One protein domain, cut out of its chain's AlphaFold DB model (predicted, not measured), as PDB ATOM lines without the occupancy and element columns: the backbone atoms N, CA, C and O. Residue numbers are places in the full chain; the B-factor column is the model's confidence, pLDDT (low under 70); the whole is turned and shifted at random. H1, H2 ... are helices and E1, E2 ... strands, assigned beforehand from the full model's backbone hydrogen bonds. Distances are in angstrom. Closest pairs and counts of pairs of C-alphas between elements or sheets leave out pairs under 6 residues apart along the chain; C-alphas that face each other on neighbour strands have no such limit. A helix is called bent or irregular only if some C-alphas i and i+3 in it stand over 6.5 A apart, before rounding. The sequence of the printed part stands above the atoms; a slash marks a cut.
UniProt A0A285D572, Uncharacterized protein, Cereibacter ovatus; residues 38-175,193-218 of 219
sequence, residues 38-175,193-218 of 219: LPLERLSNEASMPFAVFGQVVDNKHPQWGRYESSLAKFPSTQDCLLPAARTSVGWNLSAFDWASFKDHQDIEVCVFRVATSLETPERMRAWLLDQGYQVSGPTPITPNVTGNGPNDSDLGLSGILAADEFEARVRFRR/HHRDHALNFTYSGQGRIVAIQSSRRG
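Overview. This is residues 38 to 175 and 193 to 218 of the 219 residues of an uncharacterized protein of Cereibacter ovatus (UniProt A0A285D572). A twisted sheet of four strands has one face covered by two helices, H3 over E3 and E4 and H4 over E2, while the small helix H5 lies on that same face, beside the strands. H3, in the middle of the domain, also has H1 and H2 packed on it, off the sheet, and a long loop, residues 82 to 104, links H2 to H3. The printed part has 164 residues, with the order H1 H2 H3 H4 E1 E2 H5 E3 E4; the sheet runs E1 E2 E3 E4, all antiparallel. The class is mixed, helices and strands, with 77 residues, under half, in named elements. The whole is compact, with a radius of gyration of the C-alphas of 15.5 A, and rounded, spanning 47 by 41 by 32 A.

Along the chain. Start at C-alpha 38 at (32.069, 35.277, -16.115); residues 38 to 64 hold no named element, though residues 52 to 53 pair antiparallel with residues 56 to 57. Find C-alpha 65 at (58.718, 31.479, -4.541), where H1 begins; it runs to residue 74, 13.9 A, and is irregular, with C-alphas 67 and 70 being 7.6 A apart. H2 is residues 78 to 81, and after residues 82 to 104, with no named element, you reach H3, residues 105 to 119, the longest helix at 20.9 A. H4, residues 122 to 131, spans 14.1 A. Then come the strands E1, residues 135 to 141, 18.4 A, and E2, residues 156 to 162, 20.2 A. H5 is residues 164 to 170. Beyond the cut, E3 is residues 196 to 203, 22.6 A, and E4 is residues 209 to 217, 22.0 A, ending at C-alpha 217 at (60.400, 26.596, -28.843).

Arrangement. Begin with the sheet, whose edge strands are E1 and E4. In the hairpin E1 and E2, look for N 137 and O 159 at 2.8 A; the strands' directions differ by 169 degrees. Between E2 and E3, N 160 and O 199 are 2.9 A apart, and in the hairpin E3 and E4, N 200 and O 213 are 2.9 A apart, each within hydrogen-bond range. The sheet and H3, H4 and H5 make two layers, the helices on one face of the sheet. H3 is on the sheet at a height of 9.1 A, over E3 and E4, slantwise to the strands at 40 degrees to E4 on the local plane; its closest C-alphas to E4 are those of Glu 109 and Ile 212, 6.3 A. H4, at a height of 8.9 A, runs along the strands, at 6 degrees to E2 on the local plane; it lies over E2 and only just not over E1, with 2 of its 10 C-alphas falling on E1. H5 is at a height of 5.6 A, over none of the strands; its closest C-alphas to E3 are those of Ala 164 and Asp 196, 4.3 A. H3 is the hub. It touches H4 only at the corner by their link, with C-alphas of Ala 116 and Met 125 closest at 5.8 A, and it touches H2, closest at Thr 78 and Arg 114, whose C-alphas are 5.1 A apart. With residues 106 to 110 alone it touches H1, at a steep tilt of 65 degrees, the same way; the closest C-alphas are those of Ser 71 and Asp 107, 5.1 A. H1 and H2 are not on the sheet. Every O i to N i+4 pair is within hydrogen-bond range in H3, H4 and H5; H1 has 4 of 6, and H2 is too short for such a pair.

Size, cuts and confidence. The two C-alphas farthest apart are those of Ser 89 and Thr 147, 51.0 A. Residues 176 to 192 are cut out, and C-alphas 175 and 193 are 16.2 A apart across the cut, in the link from H5 to E3. The links H2 to H3 and E1 to E2 are long. The mean pLDDT of the printed part is 86.0; look for values under 70 at residues 143 to 153, 173 to 175, 193 to 194 and 217 to 218.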
ATOM      1  N   LEU A  38      32.278  35.899 -17.424       93.62
ATOM      2  CA  LEU A  38      32.069  35.277 -16.115       93.62
ATOM      3  C   LEU A  38      31.643  36.298 -15.051       93.62
ATOM      4  O   LEU A  38      32.174  37.413 -15.020       93.62
ATOM      5  N   PRO A  39      30.725  35.933 -14.139       94.25
ATOM      6  CA  PRO A  39      30.438  36.749 -12.967       94.25
ATOM      7  C   PRO A  39      31.656  36.774 -12.027       94.25
ATOM      8  O   PRO A  39      32.489  35.863 -12.045       94.25
ATOM      9  N   LEU A  40      31.771  37.823 -11.206       91.38
ATOM     10  CA  LEU A  40      32.937  38.066 -10.343       91.38
ATOM     11  C   LEU A  40      33.229  36.883  -9.405       91.38
ATOM     12  O   LEU A  40      34.388  36.555  -9.173       91.38
ATOM     13  N   GLU A  41      32.194  36.211  -8.911       92.62
ATOM     14  CA  GLU A  41      32.294  35.104  -7.956       92.62
ATOM     15  C   GLU A  41      32.968  33.861  -8.554       92.62
ATOM     16  O   GLU A  41      33.476  33.020  -7.815       92.62
ATOM     17  N   ARG A  42      32.985  33.745  -9.889       93.06
ATOM     18  CA  ARG A  42      33.658  32.654 -10.610       93.06
ATOM     19  C   ARG A  42      35.101  32.975 -10.982       93.06
ATOM     20  O   ARG A  42      35.807  32.093 -11.462       93.06
ATOM     21  N   LEU A  43      35.545  34.214 -10.786       94.69
ATOM     22  CA  LEU A  43      36.918  34.592 -11.089       94.69
ATOM     23  C   LEU A  43      37.862  34.080 -10.003       94.69
ATOM     24  O   LEU A  43      37.693  34.336  -8.808       94.69
ATOM     25  N   SER A  44      38.901  33.381 -10.443       94.75
ATOM     26  CA  SER A  44      39.963  32.891  -9.580       94.75
ATOM     27  C   SER A  44      40.745  34.048  -8.967       94.75
ATOM     28  O   SER A  44      41.040  35.053  -9.625       94.75
ATOM     29  N   ASN A  45      41.112  33.873  -7.701       95.75
ATOM     30  CA  ASN A  45      42.046  34.721  -6.980       95.75
ATOM     31  C   ASN A  45      42.940  33.868  -6.074       95.75
ATOM     32  O   ASN A  45      42.684  32.679  -5.880       95.75
ATOM     33  N   GLU A  46      43.979  34.486  -5.522       94.69
ATOM     34  CA  GLU A  46      44.966  33.797  -4.688       94.69
ATOM     35  C   GLU A  46      44.368  33.191  -3.411       94.69
ATOM     36  O   GLU A  46      44.856  32.168  -2.947       94.69
ATOM     37  N   ALA A  47      43.287  33.756  -2.865       93.19
ATOM     38  CA  ALA A  47      42.658  33.221  -1.660       93.19
ATOM     39  C   ALA A  47      41.819  31.960  -1.934       93.19
ATOM     40  O   ALA A  47      41.802  31.047  -1.111       93.19
ATOM     41  N   SER A  48      41.108  31.901  -3.067       92.38
ATOM     42  CA  SER A  48      40.232  30.770  -3.407       92.38
ATOM     43  C   SER A  48      40.948  29.660  -4.175       92.38
ATOM     44  O   SER A  48      40.665  28.480  -3.969       92.38
ATOM     45  N   MET A  49      41.865  30.033  -5.065       92.94
ATOM     46  CA  MET A  49      42.571  29.134  -5.975       92.94
ATOM     47  C   MET A  49      44.032  29.596  -6.095       92.94
ATOM     48  O   MET A  49      44.378  30.242  -7.092       92.94
ATOM     49  N   PRO A  50      44.876  29.295  -5.087       94.38
ATOM     50  CA  PRO A  50      46.276  29.706  -5.057       94.38
ATOM     51  C   PRO A  50      47.049  29.238  -6.289       94.38
ATOM     52  O   PRO A  50      46.770  28.165  -6.835       94.38
ATOM     53  N   PHE A  51      48.034  30.028  -6.716       95.06
ATOM     54  CA  PHE A  51      48.896  29.635  -7.827       95.06
ATOM     55  C   PHE A  51      49.698  28.385  -7.460       95.06
ATOM     56  O   PHE A  51      50.323  28.319  -6.398       95.06
ATOM     57  N   ALA A  52      49.687  27.392  -8.348       91.00
ATOM     58  CA  ALA A  52      50.346  26.120  -8.111       91.00
ATOM     59  C   ALA A  52      51.205  25.690  -9.302       91.00
ATOM     60  O   ALA A  52      50.840  25.869 -10.464       91.00
ATOM     61  N   VAL A  53      52.337  25.062  -8.990       88.00
ATOM     62  CA  VAL A  53      53.262  24.470  -9.956       88.00
ATOM     63  C   VAL A  53      53.406  22.992  -9.616       88.00
ATOM     64  O   VAL A  53      53.756  22.638  -8.494       88.00
ATOM     65  N   PHE A  54      53.088  22.121 -10.574       83.94
ATOM     66  CA  PHE A  54      53.008  20.668 -10.369       83.94
ATOM     67  C   PHE A  54      52.136  20.272  -9.161       83.94
ATOM     68  O   PHE A  54      52.464  19.365  -8.400       83.94
ATOM     69  N   GLY A  55      51.020  20.980  -8.969       85.00
ATOM     70  CA  GLY A  55      50.055  20.732  -7.897       85.00
ATOM     71  C   GLY A  55      50.482  21.242  -6.519       85.00
ATOM     72  O   GLY A  55      49.721  21.093  -5.566       85.00
ATOM     73  N   GLN A  56      51.660  21.859  -6.400       89.88
ATOM     74  CA  GLN A  56      52.144  22.457  -5.159       89.88
ATOM     75  C   GLN A  56      51.926  23.968  -5.185       89.88
ATOM     76  O   GLN A  56      52.331  24.640  -6.133       89.88
ATOM     77  N   VAL A  57      51.276  24.494  -4.145       93.88
ATOM     78  CA  VAL A  57      51.050  25.937  -3.993       93.88
ATOM     79  C   VAL A  57      52.392  26.653  -3.869       93.88
ATOM     80  O   VAL A  57      53.261  26.237  -3.101       93.88
ATOM     81  N   VAL A  58      52.553  27.735  -4.627       94.19
ATOM     82  CA  VAL A  58      53.762  28.559  -4.598       94.19
ATOM     83  C   VAL A  58      53.622  29.621  -3.510       94.19
ATOM     84  O   VAL A  58      53.204  30.743  -3.769       94.19
ATOM     85  N   ASP A  59      53.982  29.253  -2.284       94.94
ATOM     86  CA  ASP A  59      54.082  30.156  -1.133       94.94
ATOM     87  C   ASP A  59      55.547  30.466  -0.780       94.94
ATOM     88  O   ASP A  59      56.467  30.000  -1.448       94.94
ATOM     89  N   ASN A  60      55.788  31.221   0.296       95.06
ATOM     90  CA  ASN A  60      57.131  31.617   0.739       95.06
ATOM     91  C   ASN A  60      58.079  30.460   1.118       95.06
ATOM     92  O   ASN A  60      59.272  30.696   1.323       95.06
ATOM     93  N   LYS A  61      57.580  29.225   1.226       95.62
ATOM     94  CA  LYS A  61      58.386  28.020   1.481       95.62
ATOM     95  C   LYS A  61      58.667  27.244   0.197       95.62
ATOM     96  O   LYS A  61      59.539  26.375   0.195       95.62
ATOM     97  N   HIS A  62      57.942  27.533  -0.880       93.94
ATOM     98  CA  HIS A  62      58.091  26.840  -2.146       93.94
ATOM     99  C   HIS A  62      59.417  27.225  -2.836       93.94
ATOM    100  O   HIS A  62      59.743  28.410  -2.926       93.94
ATOM    101  N   PRO A  63      60.179  26.277  -3.419       95.12
ATOM    102  CA  PRO A  63      61.452  26.580  -4.089       95.12
ATOM    103  C   PRO A  63      61.346  27.587  -5.245       95.12
ATOM    104  O   PRO A  63      62.319  28.254  -5.583       95.12
ATOM    105  N   GLN A  64      60.168  27.692  -5.867       93.69
ATOM    106  CA  GLN A  64      59.889  28.660  -6.937       93.69
ATOM    107  C   GLN A  64      59.359  30.012  -6.423       93.69
ATOM    108  O   GLN A  64      59.053  30.870  -7.245       93.69
ATOM    109  N   TRP A  65      59.253  30.232  -5.106       95.75
ATOM    110  CA  TRP A  65      58.718  31.479  -4.541       95.75
ATOM    111  C   TRP A  65      59.404  32.717  -5.114       95.75
ATOM    112  O   TRP A  65      58.751  33.550  -5.730       95.75
ATOM    113  N   GLY A  66      60.736  32.780  -5.025       95.50
ATOM    114  CA  GLY A  66      61.503  33.934  -5.503       95.50
ATOM    115  C   GLY A  66      61.376  34.194  -7.008       95.50
ATOM    116  O   GLY A  66      61.672  35.294  -7.461       95.50
ATOM    117  N   ARG A  67      60.915  33.208  -7.791       94.69
ATOM    118  CA  ARG A  67      60.609  33.384  -9.216       94.69
ATOM    119  C   ARG A  67      59.249  34.056  -9.427       94.69
ATOM    120  O   ARG A  67      59.141  34.865 -10.337       94.69
ATOM    121  N   TYR A  68      58.234  33.712  -8.635       96.00
ATOM    122  CA  TYR A  68      56.848  34.142  -8.870       96.00
ATOM    123  C   TYR A  68      56.344  35.225  -7.914       96.00
ATOM    124  O   TYR A  68      55.341  35.854  -8.229       96.00
ATOM    125  N   GLU A  69      57.020  35.485  -6.792       96.88
ATOM    126  CA  GLU A  69      56.578  36.421  -5.746       96.88
ATOM    127  C   GLU A  69      56.123  37.777  -6.308       96.88
ATOM    128  O   GLU A  69      55.034  38.252  -5.988       96.88
ATOM    129  N   SER A  70      56.913  38.373  -7.209       96.75
ATOM    130  CA  SER A  70      56.564  39.659  -7.824       96.75
ATOM    131  C   SER A  70      55.299  39.578  -8.684       96.75
ATOM    132  O   SER A  70      54.470  40.487  -8.635       96.75
ATOM    133  N   SER A  71      55.138  38.521  -9.483       96.88
ATOM    134  CA  SER A  71      53.965  38.340 -10.348       96.88
ATOM    135  C   SER A  71      52.717  37.991  -9.536       96.88
ATOM    136  O   SER A  71      51.639  38.486  -9.849       96.88
ATOM    137  N   LEU A  72      52.854  37.222  -8.451       96.94
ATOM    138  CA  LEU A  72      51.758  36.901  -7.528       96.94
ATOM    139  C   LEU A  72      51.256  38.140  -6.783       96.94
ATOM    140  O   LEU A  72      50.049  38.316  -6.631       96.94
ATOM    141  N   ALA A  73      52.166  39.029  -6.374       96.62
ATOM    142  CA  ALA A  73      51.801  40.309  -5.776       96.62
ATOM    143  C   ALA A  73      51.135  41.259  -6.788       96.62
ATOM    144  O   ALA A  73      50.246  42.027  -6.423       96.62
ATOM    145  N   LYS A  74      51.565  41.217  -8.057       96.38
ATOM    146  CA  LYS A  74      51.041  42.062  -9.141       96.38
ATOM    147  C   LYS A  74      49.675  41.593  -9.656       96.38
ATOM    148  O   LYS A  74      48.856  42.438 -10.001       96.38
ATOM    149  N   PHE A  75      49.441  40.282  -9.702       97.38
ATOM    150  CA  PHE A  75      48.240  39.658 -10.264       97.38
ATOM    151  C   PHE A  75      47.548  38.726  -9.251       97.38
ATOM    152  O   PHE A  75      47.506  37.499  -9.431       97.38
ATOM    153  N   PRO A  76      47.002  39.281  -8.152       96.94
ATOM    154  CA  PRO A  76      46.352  38.479  -7.121       96.94
ATOM    155  C   PRO A  76      45.044  37.836  -7.603       96.94
ATOM    156  O   PRO A  76      44.622  36.823  -7.039       96.94
ATOM    157  N   SER A  77      44.401  38.375  -8.641       97.25
ATOM    158  CA  SER A  77      43.154  37.855  -9.198       97.25
ATOM    159  C   SER A  77      43.148  37.817 -10.726       97.25
ATOM    160  O   SER A  77      43.966  38.442 -11.396       97.25
ATOM    161  N   THR A  78      42.175  37.098 -11.288       97.00
ATOM    162  CA  THR A  78      41.949  37.052 -12.742       97.00
ATOM    163  C   THR A  78      41.666  38.441 -13.316       97.00
ATOM    164  O   THR A  78      42.062  38.718 -14.438       97.00
ATOM    165  N   GLN A  79      41.017  39.331 -12.556       96.44
ATOM    166  CA  GLN A  79      40.666  40.681 -13.017       96.44
ATOM    167  C   GLN A  79      41.895  41.537 -13.301       96.44
ATOM    168  O   GLN A  79      41.882  42.327 -14.240       96.44
ATOM    169  N   ASP A  80      42.960  41.342 -12.524       96.75
ATOM    170  CA  ASP A  80      44.208  42.097 -12.657       96.75
ATOM    171  C   ASP A  80      44.951  41.762 -13.960       96.75
ATOM    172  O   ASP A  80      45.836  42.502 -14.381       96.75
ATOM    173  N   CYS A  81      44.581  40.657 -14.611       96.81
ATOM    174  CA  CYS A  81      45.134  40.194 -15.882       96.81
ATOM    175  C   CYS A  81      44.337  40.671 -17.107       96.81
ATOM    176  O   CYS A  81      44.693  40.343 -18.240       96.81
ATOM    177  N   LEU A  82      43.228  41.385 -16.896       96.56
ATOM    178  CA  LEU A  82      42.319  41.820 -17.951       96.56
ATOM    179  C   LEU A  82      42.453  43.317 -18.212       96.56
ATOM    180  O   LEU A  82      42.810  44.108 -17.340       96.56
ATOM    181  N   LEU A  83      42.082  43.721 -19.424       95.06
ATOM    182  CA  LEU A  83      41.951  45.129 -19.768       95.06
ATOM    183  C   LEU A  83      40.859  45.774 -18.899       95.06
ATOM    184  O   LEU A  83      39.827  45.149 -18.651       95.06
ATOM    185  N   PRO A  84      40.977  47.061 -18.531       90.69
ATOM    186  CA  PRO A  84      39.918  47.759 -17.793       90.69
ATOM    187  C   PRO A  84      38.545  47.711 -18.486       90.69
ATOM    188  O   PRO A  84      37.507  47.690 -17.827       90.69
ATOM    189  N   ALA A  85      38.536  47.655 -19.823       91.31
ATOM    190  CA  ALA A  85      37.332  47.541 -20.647       91.31
ATOM    191  C   ALA A  85      36.705  46.128 -20.660       91.31
ATOM    192  O   ALA A  85      35.632  45.951 -21.230       91.31
ATOM    193  N   ALA A  86      37.338  45.129 -20.038       93.12
ATOM    194  CA  ALA A  86      36.816  43.764 -19.941       93.12
ATOM    195  C   ALA A  86      35.554  43.669 -19.073       93.12
ATOM    196  O   ALA A  86      34.789  42.708 -19.185       93.12
ATOM    197  N   ARG A  87      35.329  44.648 -18.189       94.06
ATOM    198  CA  ARG A  87      34.136  44.702 -17.350       94.06
ATOM    199  C   ARG A  87      32.912  45.061 -18.192       94.06
ATOM    200  O   ARG A  87      32.828  46.137 -18.776       94.06
ATOM    201  N   THR A  88      31.929  44.176 -18.170       90.25
ATOM    202  CA  THR A  88      30.619  44.342 -18.807       90.25
ATOM    203  C   THR A  88      29.533  44.567 -17.748       90.25
ATOM    204  O   THR A  88      29.804  44.567 -16.544       90.25
ATOM    205  N   SER A  89      28.282  44.747 -18.180       88.19
ATOM    206  CA  SER A  89      27.128  44.836 -17.275       88.19
ATOM    207  C   SER A  89      26.812  43.523 -16.552       88.19
ATOM    208  O   SER A  89      26.189  43.558 -15.494       88.19
ATOM    209  N   VAL A  90      27.231  42.382 -17.107       89.81
ATOM    210  CA  VAL A  90      26.860  41.037 -16.632       89.81
ATOM    211  C   VAL A  90      28.045  40.230 -16.091       89.81
ATOM    212  O   VAL A  90      27.852  39.145 -15.554       89.81
ATOM    213  N   GLY A  91      29.271  40.747 -16.200       93.44
ATOM    214  CA  GLY A  91      30.475  40.044 -15.758       93.44
ATOM    215  C   GLY A  91      31.758  40.599 -16.365       93.44
ATOM    216  O   GLY A  91      31.805  41.740 -16.825       93.44
ATOM    217  N   TRP A  92      32.797  39.777 -16.385       95.88
ATOM    218  CA  TRP A  92      34.112  40.090 -16.934       95.88
ATOM    219  C   TRP A  92      34.396  39.210 -18.138       95.88
ATOM    220  O   TRP A  92      34.282  37.990 -18.044       95.88
ATOM    221  N   ASN A  93      34.760  39.837 -19.253       95.44
ATOM    222  CA  ASN A  93      35.122  39.140 -20.476       95.44
ATOM    223  C   ASN A  93      36.591  38.696 -20.428       95.44
ATOM    224  O   ASN A  93      37.497  39.524 -20.541       95.44
ATOM    225  N   LEU A  94      36.825  37.390 -20.300       95.38
ATOM    226  CA  LEU A  94      38.171  36.817 -20.264       95.38
ATOM    227  C   LEU A  94      38.911  36.890 -21.608       95.38
ATOM    228  O   LEU A  94      40.132  36.743 -21.621       95.38
ATOM    229  N   SER A  95      38.221  37.151 -22.723       93.94
ATOM    230  CA  SER A  95      38.867  37.388 -24.022       93.94
ATOM    231  C   SER A  95      39.637  38.709 -24.065       93.94
ATOM    232  O   SER A  95      40.579  38.858 -24.842       93.94
ATOM    233  N   ALA A  96      39.273  39.673 -23.213       94.50
ATOM    234  CA  ALA A  96      39.927  40.976 -23.113       94.50
ATOM    235  C   ALA A  96      41.169  40.922 -22.199       94.50
ATOM    236  O   ALA A  96      41.308  41.713 -21.265       94.50
ATOM    237  N   PHE A  97      42.058  39.964 -22.461       94.75
ATOM    238  CA  PHE A  97      43.278  39.710 -21.694       94.75
ATOM    239  C   PHE A  97      44.354  40.771 -21.981       94.75
ATOM    240  O   PHE A  97      44.644  41.080 -23.142       94.75
ATOM    241  N   ASP A  98      44.961  41.347 -20.940       95.06
ATOM    242  CA  ASP A  98      45.911  42.459 -21.080       95.06
ATOM    243  C   ASP A  98      47.351  41.972 -21.301       95.06
ATOM    244  O   ASP A  98      48.239  42.137 -20.457       95.06
ATOM    245  N   TRP A  99      47.594  41.401 -22.485       91.75
ATOM    246  CA  TRP A  99      48.922  40.943 -22.914       91.75
ATOM    247  C   TRP A  99      50.012  42.021 -22.811       91.75
ATOM    248  O   TRP A  99      51.176  41.709 -22.550       91.75
ATOM    249  N   ALA A 100      49.647  43.294 -22.989       89.94
ATOM    250  CA  ALA A 100      50.593  44.405 -23.005       89.94
ATOM    251  C   ALA A 100      51.135  44.754 -21.608       89.94
ATOM    252  O   ALA A 100      52.179  45.410 -21.504       89.94
ATOM    253  N   SER A 101      50.452  44.324 -20.543       89.00
ATOM    254  CA  SER A 101      50.851  44.563 -19.152       89.00
ATOM    255  C   SER A 101      51.958  43.624 -18.646       89.00
ATOM    256  O   SER A 101      52.602  43.921 -17.625       89.00
ATOM    257  N   PHE A 102      52.198  42.506 -19.340       91.38
ATOM    258  CA  PHE A 102      53.134  41.466 -18.911       91.38
ATOM    259  C   PHE A 102      54.577  41.826 -19.253       91.38
ATOM    260  O   PHE A 102      54.897  42.250 -20.368       91.38
ATOM    261  N   LYS A 103      55.461  41.680 -18.262       88.88
ATOM    262  CA  LYS A 103      56.873  42.080 -18.368       88.88
ATOM    263  C   LYS A 103      57.832  40.904 -18.487       88.88
ATOM    264  O   LYS A 103      58.970  41.117 -18.899       88.88
ATOM    265  N   ASP A 104      57.390  39.704 -18.137       89.44
ATOM    266  CA  ASP A 104      58.165  38.466 -18.150       89.44
ATOM    267  C   ASP A 104      57.235  37.249 -18.352       89.44
ATOM    268  O   ASP A 104      56.025  37.387 -18.552       89.44
ATOM    269  N   HIS A 105      57.818  36.050 -18.399       89.94
ATOM    270  CA  HIS A 105      57.057  34.814 -18.587       89.94
ATOM    271  C   HIS A 105      56.243  34.444 -17.335       89.94
ATOM    272  O   HIS A 105      55.224  33.771 -17.453       89.94
ATOM    273  N   GLN A 106      56.668  34.891 -16.155       94.00
ATOM    274  CA  GLN A 106      56.023  34.603 -14.878       94.00
ATOM    275  C   GLN A 106      54.690  35.340 -14.756       94.00
ATOM    276  O   GLN A 106      53.703  34.735 -14.343       94.00
ATOM    277  N   ASP A 107      54.638  36.593 -15.210       95.25
ATOM    278  CA  ASP A 107      53.402  37.362 -15.361       95.25
ATOM    279  C   ASP A 107      52.370  36.588 -16.201       95.25
ATOM    280  O   ASP A 107      51.217  36.432 -15.799       95.25
ATOM    281  N   ILE A 108      52.808  36.039 -17.340       93.88
ATOM    282  CA  ILE A 108      51.954  35.254 -18.242       93.88
ATOM    283  C   ILE A 108      51.504  33.959 -17.564       93.88
ATOM    284  O   ILE A 108      50.318  33.652 -17.574       93.88
ATOM    285  N   GLU A 109      52.427  33.196 -16.974       94.56
ATOM    286  CA  GLU A 109      52.122  31.918 -16.320       94.56
ATOM    287  C   GLU A 109      51.099  32.092 -15.187       94.56
ATOM    288  O   GLU A 109      50.131  31.333 -15.127       94.56
ATOM    289  N   VAL A 110      51.256  33.118 -14.341       96.25
ATOM    290  CA  VAL A 110      50.302  33.428 -13.264       96.25
ATOM    291  C   VAL A 110      48.945  33.819 -13.841       96.25
ATOM    292  O   VAL A 110      47.925  33.249 -13.456       96.25
ATOM    293  N   CYS A 111      48.905  34.752 -14.791       96.88
ATOM    294  CA  CYS A 111      47.637  35.235 -15.324       96.88
ATOM    295  C   CYS A 111      46.872  34.176 -16.120       96.88
ATOM    296  O   CYS A 111      45.658  34.028 -15.969       96.88
ATOM    297  N   VAL A 112      47.577  33.387 -16.926       95.88
ATOM    298  CA  VAL A 112      46.983  32.275 -17.667       95.88
ATOM    299  C   VAL A 112      46.507  31.182 -16.701       95.88
ATOM    300  O   VAL A 112      45.445  30.603 -16.929       95.88
ATOM    301  N   PHE A 113      47.213  30.937 -15.589       95.69
ATOM    302  CA  PHE A 113      46.736  30.033 -14.536       95.69
ATOM    303  C   PHE A 113      45.404  30.493 -13.957       95.69
ATOM    304  O   PHE A 113      44.484  29.686 -13.861       95.69
ATOM    305  N   ARG A 114      45.269  31.785 -13.635       96.56
ATOM    306  CA  ARG A 114      44.018  32.363 -13.116       96.56
ATOM    307  C   ARG A 114      42.854  32.238 -14.094       96.56
ATOM    308  O   ARG A 114      41.726  31.950 -13.691       96.56
ATOM    309  N   VAL A 115      43.115  32.424 -15.387       96.38
ATOM    310  CA  VAL A 115      42.104  32.191 -16.426       96.38
ATOM    311  C   VAL A 115      41.717  30.716 -16.468       96.38
ATOM    312  O   VAL A 115      40.533  30.397 -16.384       96.38
ATOM    313  N   ALA A 116      42.696  29.811 -16.517       94.88
ATOM    314  CA  ALA A 116      42.444  28.376 -16.580       94.88
ATOM    315  C   ALA A 116      41.651  27.864 -15.366       94.88
ATOM    316  O   ALA A 116      40.718  27.077 -15.530       94.88
ATOM    317  N   THR A 117      41.966  28.334 -14.156       94.69
ATOM    318  CA  THR A 117      41.208  27.990 -12.945       94.69
ATOM    319  C   THR A 117      39.800  28.586 -12.942       94.69
ATOM    320  O   THR A 117      38.893  27.928 -12.444       94.69
ATOM    321  N   SER A 118      39.590  29.771 -13.525       95.62
ATOM    322  CA  SER A 118      38.250  30.378 -13.679       95.62
ATOM    323  C   SER A 118      37.384  29.656 -14.719       95.62
ATOM    324  O   SER A 118      36.156  29.645 -14.623       95.62
ATOM    325  N   LEU A 119      38.012  29.062 -15.738       94.06
ATOM    326  CA  LEU A 119      37.331  28.300 -16.788       94.06
ATOM    327  C   LEU A 119      37.021  26.853 -16.380       94.06
ATOM    328  O   LEU A 119      36.153  26.233 -16.998       94.06
ATOM    329  N   GLU A 120      37.688  26.350 -15.337       91.12
ATOM    330  CA  GLU A 120      37.493  25.060 -14.649       91.12
ATOM    331  C   GLU A 120      37.775  23.796 -15.477       91.12
ATOM    332  O   GLU A 120      38.118  22.770 -14.899       91.12
ATOM    333  N   THR A 121      37.653  23.846 -16.805       90.25
ATOM    334  CA  THR A 121      37.738  22.672 -17.690       90.25
ATOM    335  C   THR A 121      38.783  22.860 -18.792       90.25
ATOM    336  O   THR A 121      38.947  23.978 -19.306       90.25
ATOM    337  N   PRO A 122      39.490  21.789 -19.196       89.56
ATOM    338  CA  PRO A 122      40.461  21.859 -20.285       89.56
ATOM    339  C   PRO A 122      39.817  22.207 -21.635       89.56
ATOM    340  O   PRO A 122      40.461  22.848 -22.462       89.56
ATOM    341  N   GLU A 123      38.547  21.860 -21.858       90.00
ATOM    342  CA  GLU A 123      37.803  22.194 -23.078       90.00
ATOM    343  C   GLU A 123      37.561  23.702 -23.193       90.00
ATOM    344  O   GLU A 123      37.825  24.291 -24.243       90.00
ATOM    345  N   ARG A 124      37.135  24.353 -22.102       92.81
ATOM    346  CA  ARG A 124      36.960  25.813 -22.091       92.81
ATOM    347  C   ARG A 124      38.293  26.537 -22.185       92.81
ATOM    348  O   ARG A 124      38.374  27.565 -22.851       92.81
ATOM    349  N   MET A 125      39.352  25.988 -21.587       93.69
ATOM    350  CA  MET A 125      40.694  26.543 -21.772       93.69
ATOM    351  C   MET A 125      41.169  26.414 -23.222       93.69
ATOM    352  O   MET A 125      41.756  27.351 -23.758       93.69
ATOM    353  N   ARG A 126      40.889  25.284 -23.887       92.62
ATOM    354  CA  ARG A 126      41.158  25.114 -25.319       92.62
ATOM    355  C   ARG A 126      40.416  26.164 -26.145       92.62
ATOM    356  O   ARG A 126      41.043  26.783 -26.999       92.62
ATOM    357  N   ALA A 127      39.122  26.361 -25.896       92.69
ATOM    358  CA  ALA A 127      38.322  27.368 -26.590       92.69
ATOM    359  C   ALA A 127      38.889  28.779 -26.372       92.69
ATOM    360  O   ALA A 127      39.094  29.515 -27.334       92.69
ATOM    361  N   TRP A 128      39.251  29.119 -25.132       94.44
ATOM    362  CA  TRP A 128      39.878  30.403 -24.818       94.44
ATOM    363  C   TRP A 128      41.222  30.580 -25.532       94.44
ATOM    364  O   TRP A 128      41.470  31.623 -26.121       94.44
ATOM    365  N   LEU A 129      42.089  29.563 -25.563       92.94
ATOM    366  CA  LEU A 129      43.360  29.642 -26.295       92.94
ATOM    367  C   LEU A 129      43.147  29.891 -27.797       92.94
ATOM    368  O   LEU A 129      43.881  30.684 -28.386       92.94
ATOM    369  N   LEU A 130      42.143  29.246 -28.399       92.31
ATOM    370  CA  LEU A 130      41.771  29.467 -29.799       92.31
ATOM    371  C   LEU A 130      41.271  30.901 -30.030       92.31
ATOM    372  O   LEU A 130      41.699  31.534 -30.993       92.31
ATOM    373  N   ASP A 131      40.440  31.437 -29.132       92.44
ATOM    374  CA  ASP A 131      39.994  32.841 -29.151       92.44
ATOM    375  C   ASP A 131      41.175  33.819 -29.026       92.44
ATOM    376  O   ASP A 131      41.243  34.840 -29.708       92.44
ATOM    377  N   GLN A 132      42.187  33.451 -28.239       91.31
ATOM    378  CA  GLN A 132      43.434  34.203 -28.140       91.31
ATOM    379  C   GLN A 132      44.366  34.011 -29.353       91.31
ATOM    380  O   GLN A 132      45.446  34.600 -29.366       91.31
ATOM    381  N   GLY A 133      43.995  33.239 -30.377       90.12
ATOM    382  CA  GLY A 133      44.788  33.032 -31.597       90.12
ATOM    383  C   GLY A 133      45.878  31.961 -31.494       90.12
ATOM    384  O   GLY A 133      46.681  31.814 -32.412       90.12
ATOM    385  N   TYR A 134      45.927  31.186 -30.406       90.31
ATOM    386  CA  TYR A 134      46.849  30.053 -30.311       90.31
ATOM    387  C   TYR A 134      46.384  28.903 -31.208       90.31
ATOM    388  O   TYR A 134      45.200  28.579 -31.290       90.31
ATOM    389  N   GLN A 135      47.337  28.194 -31.806       91.06
ATOM    390  CA  GLN A 135      47.105  26.864 -32.362       91.06
ATOM    391  C   GLN A 135      47.167  25.841 -31.228       91.06
ATOM    392  O   GLN A 135      48.179  25.744 -30.535       91.06
ATOM    393  N   VAL A 136      46.093  25.075 -31.022       90.50
ATOM    394  CA  VAL A 136      45.945  24.230 -29.826       90.50
ATOM    395  C   VAL A 136      45.910  22.741 -30.164       90.50
ATOM    396  O   VAL A 136      45.156  22.300 -31.032       90.50
ATOM    397  N   SER A 137      46.693  21.955 -29.427       90.12
ATOM    398  CA  SER A 137      46.722  20.487 -29.434       90.12
ATOM    399  C   SER A 137      46.297  19.936 -28.063       90.12
ATOM    400  O   SER A 137      46.667  20.502 -27.039       90.12
ATOM    401  N   GLY A 138      45.549  18.825 -28.025       87.69
ATOM    402  CA  GLY A 138      44.943  18.275 -26.790       87.69
ATOM    403  C   GLY A 138      43.559  18.876 -26.460       87.69
ATOM    404  O   GLY A 138      43.112  19.746 -27.193       87.69
ATOM    405  N   PRO A 139      42.831  18.453 -25.414       82.50
ATOM    406  CA  PRO A 139      43.296  17.600 -24.332       82.50
ATOM    407  C   PRO A 139      43.563  16.174 -24.813       82.50
ATOM    408  O   PRO A 139      42.721  15.551 -25.455       82.50
ATOM    409  N   THR A 140      44.757  15.666 -24.528       84.31
ATOM    410  CA  THR A 140      45.139  14.270 -24.787       84.31
ATOM    411  C   THR A 140      45.657  13.637 -23.501       84.31
ATOM    412  O   THR A 140      46.363  14.331 -22.763       84.31
ATOM    413  N   PRO A 141      45.371  12.350 -23.228       79.25
ATOM    414  CA  PRO A 141      45.962  11.644 -22.095       79.25
ATOM    415  C   PRO A 141      47.487  11.755 -22.118       79.25
ATOM    416  O   PRO A 141      48.111  11.537 -23.162       79.25
ATOM    417  N   ILE A 142      48.087  12.111 -20.985       74.56
ATOM    418  CA  ILE A 142      49.542  12.120 -20.848       74.56
ATOM    419  C   ILE A 142      49.963  10.697 -20.512       74.56
ATOM    420  O   ILE A 142      49.728  10.215 -19.410       74.56
ATOM    421  N   THR A 143      50.600  10.009 -21.457       66.44
ATOM    422  CA  THR A 143      51.229   8.725 -21.142       66.44
ATOM    423  C   THR A 143      52.387   8.980 -20.179       66.44
ATOM    424  O   THR A 143      53.271   9.778 -20.528       66.44
ATOM    425  N   PRO A 144      52.427   8.348 -18.992       59.09
ATOM    426  CA  PRO A 144      53.542   8.523 -18.079       59.09
ATOM    427  C   PRO A 144      54.833   8.113 -18.784       59.09
ATOM    428  O   PRO A 144      54.924   7.066 -19.428       59.09
ATOM    429  N   ASN A 145      55.851   8.963 -18.677       52.00
ATOM    430  CA  ASN A 145      57.179   8.598 -19.139       52.00
ATOM    431  C   ASN A 145      57.666   7.420 -18.271       52.00
ATOM    432  O   ASN A 145      57.484   7.446 -17.053       52.00
ATOM    433  N   VAL A 146      58.280   6.400 -18.883       52.31
ATOM    434  CA  VAL A 146      58.606   5.067 -18.303       52.31
ATOM    435  C   VAL A 146      59.461   5.121 -17.012       52.31
ATOM    436  O   VAL A 146      59.672   4.119 -16.341       52.31
ATOM    437  N   THR A 147      59.923   6.302 -16.604       47.97
ATOM    438  CA  THR A 147      60.753   6.560 -15.420       47.97
ATOM    439  C   THR A 147      59.994   6.738 -14.093       47.97
ATOM    440  O   THR A 147      60.612   7.125 -13.107       47.97
ATOM    441  N   GLY A 148      58.685   6.466 -14.016       46.25
ATOM    442  CA  GLY A 148      57.964   6.250 -12.741       46.25
ATOM    443  C   GLY A 148      57.692   7.474 -11.850       46.25
ATOM    444  O   GLY A 148      56.981   7.345 -10.862       46.25
ATOM    445  N   ASN A 149      58.186   8.660 -12.214       48.69
ATOM    446  CA  ASN A 149      57.879   9.942 -11.554       48.69
ATOM    447  C   ASN A 149      56.956  10.825 -12.422       48.69
ATOM    448  O   ASN A 149      57.115  12.045 -12.469       48.69
ATOM    449  N   GLY A 150      56.069  10.195 -13.197       51.66
ATOM    450  CA  GLY A 150      55.208  10.857 -14.176       51.66
ATOM    451  C   GLY A 150      53.822  11.235 -13.635       51.66
ATOM    452  O   GLY A 150      53.434  10.757 -12.570       51.66
ATOM    453  N   PRO A 151      53.085  12.087 -14.371       55.06
ATOM    454  CA  PRO A 151      51.676  12.385 -14.102       55.06
ATOM    455  C   PRO A 151      50.833  11.101 -14.038       55.06
ATOM    456  O   PRO A 151      51.203  10.087 -14.633       55.06
ATOM    457  N   ASN A 152      49.726  11.135 -13.293       60.97
ATOM    458  CA  ASN A 152      48.853   9.969 -13.125       60.97
ATOM    459  C   ASN A 152      48.228   9.578 -14.477       60.97
ATOM    460  O   ASN A 152      47.985  10.445 -15.312       60.97
ATOM    461  N   ASP A 153      47.874   8.301 -14.666       59.28
ATOM    462  CA  ASP A 153      47.295   7.763 -15.919       59.28
ATOM    463  C   ASP A 153      46.004   8.470 -16.396       59.28
ATOM    464  O   ASP A 153      45.546   8.267 -17.519       59.28
ATOM    465  N   SER A 154      45.399   9.301 -15.547       70.31
ATOM    466  CA  SER A 154      44.207  10.102 -15.835       70.31
ATOM    467  C   SER A 154      44.492  11.551 -16.250       70.31
ATOM    468  O   SER A 154      43.551  12.294 -16.519       70.31
ATOM    469  N   ASP A 155      45.747  11.992 -16.239       79.94
ATOM    470  CA  ASP A 155      46.091  13.395 -16.456       79.94
ATOM    471  C   ASP A 155      46.016  13.772 -17.945       79.94
ATOM    472  O   ASP A 155      46.348  12.988 -18.839       79.94
ATOM    473  N   LEU A 156      45.575  15.002 -18.218       82.50
ATOM    474  CA  LEU A 156      45.368  15.520 -19.569       82.50
ATOM    475  C   LEU A 156      46.374  16.626 -19.885       82.50
ATOM    476  O   LEU A 156      46.566  17.565 -19.111       82.50
ATOM    477  N   GLY A 157      46.998  16.525 -21.054       84.12
ATOM    478  CA  GLY A 157      47.893  17.536 -21.600       84.12
ATOM    479  C   GLY A 157      47.164  18.406 -22.613       84.12
ATOM    480  O   GLY A 157      46.499  17.889 -23.513       84.12
ATOM    481  N   LEU A 158      47.316  19.721 -22.487       86.25
ATOM    482  CA  LEU A 158      46.862  20.709 -23.464       86.25
ATOM    483  C   LEU A 158      48.057  21.602 -23.813       86.25
ATOM    484  O   LEU A 158      48.795  22.031 -22.929       86.25
ATOM    485  N   SER A 159      48.282  21.862 -25.096       82.69
ATOM    486  CA  SER A 159      49.401  22.682 -25.563       82.69
ATOM    487  C   SER A 159      48.900  23.712 -26.562       82.69
ATOM    488  O   SER A 159      48.242  23.359 -27.539       82.69
ATOM    489  N   GLY A 160      49.195  24.982 -26.304       84.06
ATOM    490  CA  GLY A 160      48.945  26.092 -27.216       84.06
ATOM    491  C   GLY A 160      50.260  26.626 -27.767       84.06
ATOM    492  O   GLY A 160      51.189  26.885 -27.003       84.06
ATOM    493  N   ILE A 161      50.328  26.842 -29.077       82.56
ATOM    494  CA  ILE A 161      51.466  27.465 -29.759       82.56
ATOM    495  C   ILE A 161      50.993  28.761 -30.414       82.56
ATOM    496  O   ILE A 161      50.006  28.764 -31.145       82.56
ATOM    497  N   LEU A 162      51.708  29.852 -30.154       83.12
ATOM    498  CA  LEU A 162      51.518  31.143 -30.803       83.12
ATOM    499  C   LEU A 162      52.800  31.517 -31.544       83.12
ATOM    500  O   LEU A 162      53.901  31.365 -31.001       83.12
ATOM    501  N   ALA A 163      52.646  32.010 -32.772       79.00
ATOM    502  CA  ALA A 163      53.771  32.455 -33.580       79.00
ATOM    503  C   ALA A 163      54.560  33.551 -32.846       79.00
ATOM    504  O   ALA A 163      53.997  34.388 -32.131       79.00
ATOM    505  N   ALA A 164      55.887  33.512 -32.973       75.12
ATOM    506  CA  ALA A 164      56.778  34.383 -32.206       75.12
ATOM    507  C   ALA A 164      56.520  35.881 -32.439       75.12
ATOM    508  O   ALA A 164      56.574  36.673 -31.502       75.12
ATOM    509  N   ASP A 165      56.269  36.264 -33.687       75.00
ATOM    510  CA  ASP A 165      55.981  37.634 -34.105       75.00
ATOM    511  C   ASP A 165      54.653  38.132 -33.530       75.00
ATOM    512  O   ASP A 165      54.587  39.239 -32.994       75.00
ATOM    513  N   GLU A 166      53.622  37.290 -33.550       76.12
ATOM    514  CA  GLU A 166      52.326  37.592 -32.950       76.12
ATOM    515  C   GLU A 166      52.422  37.723 -31.424       76.12
ATOM    516  O   GLU A 166      51.858  38.646 -30.828       76.12
ATOM    517  N   PHE A 167      53.190  36.845 -30.781       80.81
ATOM    518  CA  PHE A 167      53.449  36.931 -29.349       80.81
ATOM    519  C   PHE A 167      54.225  38.205 -28.976       80.81
ATOM    520  O   PHE A 167      53.844  38.911 -28.039       80.81
ATOM    521  N   GLU A 168      55.282  38.539 -29.721       79.25
ATOM    522  CA  GLU A 168      56.091  39.742 -29.488       79.25
ATOM    523  C   GLU A 168      55.333  41.040 -29.803       79.25
ATOM    524  O   GLU A 168      55.582  42.059 -29.158       79.25
ATOM    525  N   ALA A 169      54.376  41.013 -30.734       77.69
ATOM    526  CA  ALA A 169      53.493  42.147 -30.995       77.69
ATOM    527  C   ALA A 169      52.544  42.434 -29.816       77.69
ATOM    528  O   ALA A 169      52.177  43.589 -29.581       77.69
ATOM    529  N   ARG A 170      52.157  41.395 -29.067       79.69
ATOM    530  CA  ARG A 170      51.218  41.489 -27.939       79.69
ATOM    531  C   ARG A 170      51.916  41.797 -26.617       79.69
ATOM    532  O   ARG A 170      51.406  42.597 -25.833       79.69
ATOM    533  N   VAL A 171      53.079  41.190 -26.370       79.69
ATOM    534  CA  VAL A 171      53.806  41.330 -25.103       79.69
ATOM    535  C   VAL A 171      54.950  42.325 -25.240       79.69
ATOM    536  O   VAL A 171      55.919  42.111 -25.970       79.69
ATOM    537  N   ARG A 172      54.903  43.402 -24.450       70.25
ATOM    538  CA  ARG A 172      56.019  44.351 -24.358       70.25
ATOM    539  C   ARG A 172      57.074  43.854 -23.380       70.25
ATOM    540  O   ARG A 172      57.300  44.461 -22.330       70.25
ATOM    541  N   PHE A 173      57.817  42.818 -23.764       64.25
ATOM    542  CA  PHE A 173      59.105  42.598 -23.118       64.25
ATOM    543  C   PHE A 173      59.962  43.824 -23.396       64.25
ATOM    544  O   PHE A 173      60.291  44.114 -24.549       64.25
ATOM    545  N   ARG A 174      60.342  44.558 -22.346       51.69
ATOM    546  CA  ARG A 174      61.430  45.525 -22.467       51.69
ATOM    547  C   ARG A 174      62.691  44.729 -22.787       51.69
ATOM    548  O   ARG A 174      63.452  44.381 -21.891       51.69
ATOM    549  N   ARG A 175      62.930  44.446 -24.070       51.84
ATOM    550  CA  ARG A 175      64.279  44.165 -24.544       51.84
ATOM    551  C   ARG A 175      65.057  45.418 -24.173       51.84
ATOM    552  O   ARG A 175      64.766  46.496 -24.691       51.84
ATOM    553  N   HIS A 193      66.077  33.487 -36.088       51.41
ATOM    554  CA  HIS A 193      65.396  32.320 -35.549       51.41
ATOM    555  C   HIS A 193      64.309  32.827 -34.598       51.41
ATOM    556  O   HIS A 193      64.519  32.952 -33.388       51.41
ATOM    557  N   HIS A 194      63.169  33.205 -35.168       57.31
ATOM    558  CA  HIS A 194      61.959  33.530 -34.438       57.31
ATOM    559  C   HIS A 194      61.504  32.255 -33.721       57.31
ATOM    560  O   HIS A 194      61.285  31.223 -34.348       57.31
ATOM    561  N   ARG A 195      61.494  32.296 -32.387       71.31
ATOM    562  CA  ARG A 195      61.135  31.149 -31.547       71.31
ATOM    563  C   ARG A 195      59.681  31.275 -31.141       71.31
ATOM    564  O   ARG A 195      59.357  32.225 -30.428       71.31
ATOM    565  N   ASP A 196      58.853  30.324 -31.555       82.19
ATOM    566  CA  ASP A 196      57.436  30.304 -31.204       82.19
ATOM    567  C   ASP A 196      57.243  30.269 -29.687       82.19
ATOM    568  O   ASP A 196      58.033  29.667 -28.943       82.19
ATOM    569  N   HIS A 197      56.182  30.921 -29.227       84.75
ATOM    570  CA  HIS A 197      55.782  30.881 -27.832       84.75
ATOM    571  C   HIS A 197      54.849  29.692 -27.608       84.75
ATOM    572  O   HIS A 197      53.814  29.572 -28.258       84.75
ATOM    573  N   ALA A 198      55.211  28.818 -26.674       87.50
ATOM    574  CA  ALA A 198      54.409  27.660 -26.312       87.50
ATOM    575  C   ALA A 198      53.942  27.763 -24.860       87.50
ATOM    576  O   ALA A 198      54.744  28.021 -23.958       87.50
ATOM    577  N   LEU A 199      52.654  27.506 -24.649       89.00
ATOM    578  CA  LEU A 199      52.037  27.297 -23.347       89.00
ATOM    579  C   LEU A 199      51.660  25.825 -23.225       89.00
ATOM    580  O   LEU A 199      50.859  25.318 -24.008       89.00
ATOM    581  N   ASN A 200      52.232  25.146 -22.238       88.62
ATOM    582  CA  ASN A 200      51.897  23.763 -21.929       88.62
ATOM    583  C   ASN A 200      51.144  23.710 -20.609       88.62
ATOM    584  O   ASN A 200      51.577  24.297 -19.618       88.62
ATOM    585  N   PHE A 201      50.038  22.983 -20.617       89.38
ATOM    586  CA  PHE A 201      49.129  22.825 -19.502       89.38
ATOM    587  C   PHE A 201      49.025  21.349 -19.148       89.38
ATOM    588  O   PHE A 201      48.847  20.499 -20.026       89.38
ATOM    589  N   THR A 202      49.069  21.070 -17.854       86.88
ATOM    590  CA  THR A 202      48.776  19.746 -17.308       86.88
ATOM    591  C   THR A 202      47.548  19.854 -16.427       86.88
ATOM    592  O   THR A 202      47.525  20.659 -15.494       86.88
ATOM    593  N   TYR A 203      46.551  19.026 -16.704       86.94
ATOM    594  CA  TYR A 203      45.345  18.876 -15.906       86.94
ATOM    595  C   TYR A 203      45.360  17.529 -15.198       86.94
ATOM    596  O   TYR A 203      45.778  16.530 -15.778       86.94
ATOM    597  N   SER A 204      44.878  17.494 -13.959       85.56
ATOM    598  CA  SER A 204      44.648  16.247 -13.243       85.56
ATOM    599  C   SER A 204      43.481  15.483 -13.862       85.56
ATOM    600  O   SER A 204      42.630  16.072 -14.533       85.56
ATOM    601  N   GLY A 205      43.346  14.199 -13.530       76.75
ATOM    602  CA  GLY A 205      42.147  13.412 -13.861       76.75
ATOM    603  C   GLY A 205      40.813  13.978 -13.352       76.75
ATOM    604  O   GLY A 205      39.754  13.539 -13.785       76.75
ATOM    605  N   GLN A 206      40.843  14.969 -12.456       80.81
ATOM    606  CA  GLN A 206      39.661  15.706 -11.993       80.81
ATOM    607  C   GLN A 206      39.394  16.985 -12.808       80.81
ATOM    608  O   GLN A 206      38.565  17.799 -12.411       80.81
ATOM    609  N   GLY A 207      40.131  17.209 -13.901       80.50
ATOM    610  CA  GLY A 207      40.013  18.398 -14.746       80.50
ATOM    611  C   GLY A 207      40.620  19.666 -14.143       80.50
ATOM    612  O   GLY A 207      40.455  20.742 -14.707       80.50
ATOM    613  N   ARG A 208      41.342  19.577 -13.016       85.12
ATOM    614  CA  ARG A 208      41.979  20.744 -12.386       85.12
ATOM    615  C   ARG A 208      43.351  20.982 -12.977       85.12
ATOM    616  O   ARG A 208      44.110  20.037 -13.149       85.12
ATOM    617  N   ILE A 209      43.706  22.235 -13.217       86.06
ATOM    618  CA  ILE A 209      45.054  22.576 -13.658       86.06
ATOM    619  C   ILE A 209      46.088  22.311 -12.552       86.06
ATOM    620  O   ILE A 209      45.895  22.682 -11.396       86.06
ATOM    621  N   VAL A 210      47.174  21.635 -12.919       84.25
ATOM    622  CA  VAL A 210      48.245  21.181 -12.019       84.25
ATOM    623  C   VAL A 210      49.556  21.884 -12.345       84.25
ATOM    624  O   VAL A 210      50.335  22.181 -11.442       84.25
ATOM    625  N   ALA A 211      49.815  22.169 -13.619       81.75
ATOM    626  CA  ALA A 211      51.017  22.871 -14.038       81.75
ATOM    627  C   ALA A 211      50.758  23.722 -15.280       81.75
ATOM    628  O   ALA A 211      49.973  23.346 -16.154       81.75
ATOM    629  N   ILE A 212      51.479  24.841 -15.355       86.31
ATOM    630  CA  ILE A 212      51.665  25.629 -16.571       86.31
ATOM    631  C   ILE A 212      53.151  25.824 -16.774       86.31
ATOM    632  O   ILE A 212      53.882  26.126 -15.831       86.31
ATOM    633  N   GLN A 213      53.579  25.692 -18.020       85.38
ATOM    634  CA  GLN A 213      54.913  26.077 -18.425       85.38
ATOM    635  C   GLN A 213      54.844  26.903 -19.704       85.38
ATOM    636  O   GLN A 213      54.368  26.430 -20.740       85.38
ATOM    637  N   SER A 214      55.365  28.123 -19.630       84.62
ATOM    638  CA  SER A 214      55.663  28.934 -20.799       84.62
ATOM    639  C   SER A 214      57.085  28.634 -21.273       84.62
ATOM    640  O   SER A 214      58.028  28.516 -20.485       84.62
ATOM    641  N   SER A 215      57.259  28.473 -22.582       83.25
ATOM    642  CA  SER A 215      58.573  28.241 -23.180       83.25
ATOM    643  C   SER A 215      58.688  28.893 -24.552       83.25
ATOM    644  O   SER A 215      57.693  29.148 -25.229       83.25
ATOM    645  N   ARG A 216      59.929  29.159 -24.972       78.75
ATOM    646  CA  ARG A 216      60.252  29.518 -26.356       78.75
ATOM    647  C   ARG A 216      60.737  28.261 -27.067       78.75
ATOM    648  O   ARG A 216      61.788  27.734 -26.693       78.75
ATOM    649  N   ARG A 217      60.007  27.783 -28.074       63.69
ATOM    650  CA  ARG A 217      60.400  26.596 -28.843       63.69
ATOM    651  C   ARG A 217      61.454  26.997 -29.879       63.69
ATOM    652  O   ARG A 217      61.224  27.884 -30.692       63.69
ATOM    653  N   GLY A 218      62.639  26.394 -29.799       55.59
ATOM    654  CA  GLY A 218      63.653  26.501 -30.850       55.59
ATOM    655  C   GLY A 218      63.353  25.488 -31.947       55.59
ATOM    656  O   GLY A 218      63.128  24.322 -31.622       55.59
TER     657      GLY A 218